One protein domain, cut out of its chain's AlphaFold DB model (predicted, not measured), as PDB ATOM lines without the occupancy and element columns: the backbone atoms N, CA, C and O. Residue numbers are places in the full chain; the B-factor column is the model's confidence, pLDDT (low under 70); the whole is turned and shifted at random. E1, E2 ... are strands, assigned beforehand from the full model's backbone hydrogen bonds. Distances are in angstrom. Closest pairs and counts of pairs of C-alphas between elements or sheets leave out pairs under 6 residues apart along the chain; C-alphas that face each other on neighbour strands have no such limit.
ATOM      1  N   ASP A 423     -22.408 -31.410  29.667       57.25
ATOM      2  CA  ASP A 423     -22.521 -30.140  30.385       57.25
ATOM      3  C   ASP A 423     -23.591 -30.296  31.466       57.25
ATOM      4  O   ASP A 423     -24.751 -29.880  31.361       57.25
ATOM      5  N   VAL A 424     -23.196 -31.012  32.519       54.47
ATOM      6  CA  VAL A 424     -24.142 -31.606  33.466       54.47
ATOM      7  C   VAL A 424     -24.868 -30.572  34.338       54.47
ATOM      8  O   VAL A 424     -25.876 -30.908  34.951       54.47
ATOM      9  N   ALA A 425     -24.438 -29.305  34.337       48.94
ATOM     10  CA  ALA A 425     -25.070 -28.196  35.064       48.94
ATOM     11  C   ALA A 425     -26.581 -28.024  34.781       48.94
ATOM     12  O   ALA A 425     -27.315 -27.547  35.643       48.94
ATOM     13  N   TYR A 426     -27.057 -28.448  33.604       54.31
ATOM     14  CA  TYR A 426     -28.476 -28.395  33.218       54.31
ATOM     15  C   TYR A 426     -29.021 -29.740  32.704       54.31
ATOM     16  O   TYR A 426     -30.035 -29.770  32.004       54.31
ATOM     17  N   GLY A 427     -28.335 -30.850  33.007       58.81
ATOM     18  CA  GLY A 427     -28.679 -32.174  32.475       58.81
ATOM     19  C   GLY A 427     -28.507 -32.265  30.953       58.81
ATOM     20  O   GLY A 427     -29.290 -32.942  30.288       58.81
ATOM     21  N   LEU A 428     -27.529 -31.540  30.395       65.06
ATOM     22  CA  LEU A 428     -27.287 -31.455  28.956       65.06
ATOM     23  C   LEU A 428     -26.189 -32.436  28.528       65.06
ATOM     24  O   LEU A 428     -25.020 -32.249  28.853       65.06
ATOM     25  N   VAL A 429     -26.545 -33.463  27.756       68.31
ATOM     26  CA  VAL A 429     -25.562 -34.291  27.030       68.31
ATOM     27  C   VAL A 429     -25.366 -33.683  25.650       68.31
ATOM     28  O   VAL A 429     -26.339 -33.552  24.905       68.31
ATOM     29  N   THR A 430     -24.130 -33.344  25.270       64.69
ATOM     30  CA  THR A 430     -23.855 -33.066  23.854       64.69
ATOM     31  C   THR A 430     -23.963 -34.370  23.068       64.69
ATOM     32  O   THR A 430     -23.340 -35.382  23.398       64.69
ATOM     33  N   ASN A 431     -24.815 -34.375  22.047       61.88
ATOM     34  CA  ASN A 431     -24.939 -35.519  21.156       61.88
ATOM     35  C   ASN A 431     -23.702 -35.558  20.236       61.88
ATOM     36  O   ASN A 431     -23.486 -34.583  19.517       61.88
ATOM     37  N   PRO A 432     -22.907 -36.645  20.194       62.06
ATOM     38  CA  PRO A 432     -21.690 -36.701  19.382       62.06
ATOM     39  C   PRO A 432     -21.963 -36.553  17.874       62.06
ATOM     40  O   PRO A 432     -21.097 -36.091  17.137       62.06
ATOM     41  N   THR A 433     -23.172 -36.891  17.407       60.16
ATOM     42  CA  THR A 433     -23.572 -36.800  15.994       60.16
ATOM     43  C   THR A 433     -24.009 -35.394  15.573       60.16
ATOM     44  O   THR A 433     -23.836 -35.036  14.412       60.16
ATOM     45  N   THR A 434     -24.584 -34.590  16.477       59.31
ATOM     46  CA  THR A 434     -25.115 -33.247  16.139       59.31
ATOM     47  C   THR A 434     -24.410 -32.097  16.853       59.31
ATOM     48  O   THR A 434     -24.667 -30.943  16.530       59.31
ATOM     49  N   GLN A 435     -23.561 -32.398  17.839       64.69
ATOM     50  CA  GLN A 435     -22.917 -31.469  18.782       64.69
ATOM     51  C   GLN A 435     -23.889 -30.585  19.591       64.69
ATOM     52  O   GLN A 435     -23.459 -29.749  20.381       64.69
ATOM     53  N   LEU A 436     -25.204 -30.792  19.458       61.44
ATOM     54  CA  LEU A 436     -26.212 -30.027  20.184       61.44
ATOM     55  C   LEU A 436     -26.404 -30.566  21.614       61.44
ATOM     56  O   LEU A 436     -26.424 -31.788  21.808       61.44
ATOM     57  N   PRO A 437     -26.607 -29.682  22.608       66.31
ATOM     58  CA  PRO A 437     -26.907 -30.076  23.979       66.31
ATOM     59  C   PRO A 437     -28.364 -30.551  24.109       66.31
ATOM     60  O   PRO A 437     -29.310 -29.774  23.969       66.31
ATOM     61  N   ILE A 438     -28.554 -31.837  24.403       67.31
ATOM     62  CA  ILE A 438     -29.864 -32.463  24.628       67.31
ATOM     63  C   ILE A 438     -30.169 -32.468  26.127       67.31
ATOM     64  O   ILE A 438     -29.383 -33.004  26.905       67.31
ATOM     65  N   ARG A 439     -31.325 -31.921  26.534       72.75
ATOM     66  CA  ARG A 439     -31.858 -32.090  27.900       72.75
ATOM     67  C   ARG A 439     -32.274 -33.538  28.109       72.75
ATOM     68  O   ARG A 439     -33.209 -33.991  27.456       72.75
ATOM     69  N   VAL A 440     -31.608 -34.211  29.037       75.75
ATOM     70  CA  VAL A 440     -31.810 -35.629  29.330       75.75
ATOM     71  C   VAL A 440     -32.732 -35.811  30.535       75.75
ATOM     72  O   VAL A 440     -32.557 -35.168  31.572       75.75
ATOM     73  N   LYS A 441     -33.705 -36.711  30.403       79.44
ATOM     74  CA  LYS A 441     -34.631 -37.152  31.450       79.44
ATOM     75  C   LYS A 441     -34.320 -38.582  31.892       79.44
ATOM     76  O   LYS A 441     -33.621 -39.336  31.220       79.44
ATOM     77  N   GLU A 442     -34.869 -38.973  33.036       82.31
ATOM     78  CA  GLU A 442     -34.879 -40.376  33.444       82.31
ATOM     79  C   GLU A 442     -35.729 -41.213  32.474       82.31
ATOM     80  O   GLU A 442     -36.812 -40.792  32.070       82.31
ATOM     81  N   GLY A 443     -35.206 -42.372  32.070       80.31
ATOM     82  CA  GLY A 443     -35.762 -43.216  31.009       80.31
ATOM     83  C   GLY A 443     -35.186 -42.963  29.608       80.31
ATOM     84  O   GLY A 443     -35.292 -43.852  28.763       80.31
ATOM     85  N   ASP A 444     -34.531 -41.823  29.353       82.25
ATOM     86  CA  ASP A 444     -33.966 -41.523  28.029       82.25
ATOM     87  C   ASP A 444     -32.827 -42.486  27.656       82.25
ATOM     88  O   ASP A 444     -32.013 -42.889  28.495       82.25
ATOM     89  N   VAL A 445     -32.734 -42.824  26.367       82.25
ATOM     90  CA  VAL A 445     -31.643 -43.632  25.806       82.25
ATOM     91  C   VAL A 445     -30.606 -42.705  25.179       82.25
ATOM     92  O   VAL A 445     -30.879 -42.030  24.188       82.25
ATOM     93  N   LEU A 446     -29.399 -42.676  25.747       79.50
ATOM     94  CA  LEU A 446     -28.280 -41.899  25.212       79.50
ATOM     95  C   LEU A 446     -27.754 -42.505  23.896       79.50
ATOM     96  O   LEU A 446     -27.909 -43.710  23.685       79.50
ATOM     97  N   PRO A 447     -27.056 -41.727  23.039       72.94
ATOM     98  CA  PRO A 447     -26.542 -42.198  21.743       72.94
ATOM     99  C   PRO A 447     -25.675 -43.466  21.814       72.94
ATOM    100  O   PRO A 447     -25.695 -44.287  20.902       72.94
ATOM    101  N   ASN A 448     -24.973 -43.684  22.930       74.44
ATOM    102  CA  ASN A 448     -24.175 -44.890  23.165       74.44
ATOM    103  C   ASN A 448     -25.003 -46.142  23.560       74.44
ATOM    104  O   ASN A 448     -24.433 -47.218  23.774       74.44
ATOM    105  N   GLY A 449     -26.329 -46.024  23.688       78.56
ATOM    106  CA  GLY A 449     -27.254 -47.077  24.116       78.56
ATOM    107  C   GLY A 449     -27.296 -47.322  25.631       78.56
ATOM    108  O   GLY A 449     -27.594 -48.443  26.058       78.56
ATOM    109  N   ALA A 450     -26.925 -46.339  26.456       82.31
ATOM    110  CA  ALA A 450     -27.143 -46.364  27.902       82.31
ATOM    111  C   ALA A 450     -28.498 -45.722  28.250       82.31
ATOM    112  O   ALA A 450     -28.825 -44.658  27.732       82.31
ATOM    113  N   VAL A 451     -29.267 -46.354  29.139       84.75
ATOM    114  CA  VAL A 451     -30.551 -45.819  29.633       84.75
ATOM    115  C   VAL A 451     -30.277 -44.970  30.866       84.75
ATOM    116  O   VAL A 451     -29.547 -45.413  31.754       84.75
ATOM    117  N   VAL A 452     -30.847 -43.773  30.935       86.94
ATOM    118  CA  VAL A 452     -30.637 -42.828  32.038       86.94
ATOM    119  C   VAL A 452     -31.500 -43.223  33.232       86.94
ATOM    120  O   VAL A 452     -32.715 -43.342  33.122       86.94
ATOM    121  N   SER A 453     -30.857 -43.413  34.381       83.56
ATOM    122  CA  SER A 453     -31.456 -43.872  35.642       83.56
ATOM    123  C   SER A 453     -31.449 -42.767  36.708       83.56
ATOM    124  O   SER A 453     -31.157 -43.023  37.877       83.56
ATOM    125  N   GLY A 454     -31.641 -41.520  36.274       81.31
ATOM    126  CA  GLY A 454     -31.691 -40.336  37.127       81.31
ATOM    127  C   GLY A 454     -30.542 -39.346  36.908       81.31
ATOM    128  O   GLY A 454     -29.444 -39.686  36.460       81.31
ATOM    129  N   PHE A 455     -30.810 -38.093  37.264       82.19
ATOM    130  CA  PHE A 455     -29.915 -36.947  37.122       82.19
ATOM    131  C   PHE A 455     -29.716 -36.280  38.490       82.19
ATOM    132  O   PHE A 455     -30.682 -35.988  39.191       82.19
ATOM    133  N   ASP A 456     -28.459 -36.057  38.872       76.31
ATOM    134  CA  ASP A 456     -28.051 -35.357  40.089       76.31
ATOM    135  C   ASP A 456     -27.541 -33.951  39.712       76.31
ATOM    136  O   ASP A 456     -26.358 -33.796  39.375       76.31
ATOM    137  N   PRO A 457     -28.410 -32.918  39.740       68.50
ATOM    138  CA  PRO A 457     -28.024 -31.552  39.386       68.50
ATOM    139  C   PRO A 457     -27.030 -30.941  40.379       68.50
ATOM    140  O   PRO A 457     -26.271 -30.055  40.007       68.50
ATOM    141  N   VAL A 458     -27.002 -31.412  41.632       68.38
ATOM    142  CA  VAL A 458     -26.137 -30.856  42.687       68.38
ATOM    143  C   VAL A 458     -24.687 -31.297  42.497       68.38
ATOM    144  O   VAL A 458     -23.768 -30.524  42.752       68.38
ATOM    145  N   LYS A 459     -24.468 -32.538  42.045       68.81
ATOM    146  CA  LYS A 459     -23.123 -33.060  41.747       68.81
ATOM    147  C   LYS A 459     -22.688 -32.842  40.301       68.81
ATOM    148  O   LYS A 459     -21.533 -33.117  39.991       68.81
ATOM    149  N   GLY A 460     -23.601 -32.437  39.418       70.56
ATOM    150  CA  GLY A 460     -23.358 -32.472  37.983       70.56
ATOM    151  C   GLY A 460     -23.059 -33.900  37.512       70.56
ATOM    152  O   GLY A 460     -22.007 -34.139  36.918       70.56
ATOM    153  N   VAL A 461     -23.962 -34.852  37.791       77.56
ATOM    154  CA  VAL A 461     -23.822 -36.263  37.373       77.56
ATOM    155  C   VAL A 461     -25.119 -36.816  36.766       77.56
ATOM    156  O   VAL A 461     -26.180 -36.751  37.379       77.56
ATOM    157  N   ILE A 462     -25.027 -37.438  35.588       81.25
ATOM    158  CA  ILE A 462     -26.080 -38.281  35.000       81.25
ATOM    159  C   ILE A 462     -25.760 -39.742  35.312       81.25
ATOM    160  O   ILE A 462     -24.703 -40.252  34.932       81.25
ATOM    161  N   ASN A 463     -26.679 -40.434  35.980       83.75
ATOM    162  CA  ASN A 463     -26.574 -41.869  36.217       83.75
ATOM    163  C   ASN A 463     -27.230 -42.636  35.066       83.75
ATOM    164  O   ASN A 463     -28.278 -42.246  34.558       83.75
ATOM    165  N   THR A 464     -26.609 -43.733  34.642       86.62
ATOM    166  CA  THR A 464     -27.120 -44.580  33.560       86.62
ATOM    167  C   THR A 464     -26.923 -46.058  33.874       86.62
ATOM    168  O   THR A 464     -26.080 -46.427  34.697       86.62
ATOM    169  N   SER A 465     -27.599 -46.925  33.119       84.75
ATOM    170  CA  SER A 465     -27.419 -48.382  33.152       84.75
ATOM    171  C   SER A 465     -25.991 -48.865  32.842       84.75
ATOM    172  O   SER A 465     -25.697 -50.044  33.040       84.75
ATOM    173  N   ARG A 466     -25.090 -47.981  32.380       81.00
ATOM    174  CA  ARG A 466     -23.665 -48.276  32.136       81.00
ATOM    175  C   ARG A 466     -22.700 -47.549  33.082       81.00
ATOM    176  O   ARG A 466     -21.493 -47.756  32.973       81.00
ATOM    177  N   GLY A 467     -23.205 -46.738  34.013       82.12
ATOM    178  CA  GLY A 467     -22.411 -45.974  34.978       82.12
ATOM    179  C   GLY A 467     -22.791 -44.494  35.054       82.12
ATOM    180  O   GLY A 467     -23.723 -44.031  34.395       82.12
ATOM    181  N   SER A 468     -22.058 -43.756  35.884       78.94
ATOM    182  CA  SER A 468     -22.233 -42.322  36.127       78.94
ATOM    183  C   SER A 468     -21.332 -41.478  35.217       78.94
ATOM    184  O   SER A 468     -20.107 -41.606  35.285       78.94
ATOM    185  N   TYR A 469     -21.920 -40.580  34.426       74.94
ATOM    186  CA  TYR A 469     -21.213 -39.563  33.644       74.94
ATOM    187  C   TYR A 469     -21.291 -38.223  34.378       74.94
ATOM    188  O   TYR A 469     -22.383 -37.774  34.715       74.94
ATOM    189  N   GLY A 470     -20.149 -37.591  34.643       72.62
ATOM    190  CA  GLY A 470     -20.064 -36.323  35.371       72.62
ATOM    191  C   GLY A 470     -19.128 -35.325  34.694       72.62
ATOM    192  O   GLY A 470     -18.360 -35.704  33.805       72.62
ATOM    193  N   MET A 471     -19.180 -34.067  35.135       58.72
ATOM    194  CA  MET A 471     -18.197 -33.047  34.745       58.72
ATOM    195  C   MET A 471     -16.786 -33.446  35.228       58.72
ATOM    196  O   MET A 471     -16.646 -34.206  36.191       58.72
TER     197      MET A 471
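This is residues 423 to 471 of the 472 residues of an uncharacterized protein of Comamonas testosteroni (UniProt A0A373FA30). With little regular structure, this small domain has a three-strand wall, E3-E4-E5, and a short hairpin, E1-E2, joined by a winding loop, residues 440 to 451. The 49 printed residues have no named helix and five strands, E1 to E5 in chain order; both sheets are antiparallel. The class is all strand, with 19 residues in named elements. The whole is compact, radius of gyration of the C-alphas 9.7 A, spanning 27 by 20 by 15 A.

Find C-alpha 428 at (-27.287, -31.455, 28.956), where E1, residues 428 to 430, begins. E2 is residues 437 to 439. E3, residues 452 to 456, runs 11.3 A; E4, 461 to 464, 9.7 A; E5, 467 to 470, 9.9 A, ending at (-20.064, -36.323, 35.371).

Look at hairpin E1 and E2: N 429 and O 438 are 3.0 A apart. E3, E4 and E5 form a meander, each strand the antiparallel neighbour of the one before; N 453 and O 463, and N 462 and O 469, are 2.8 A apart. E1 and E4 are apart.

C-alphas 433 and 458 are farthest apart, 27.5 A. The printed part has no cut; the link E2 to E3 is long. pLDDT is under 70 at residues 423 to 438, 457 to 459 and 471.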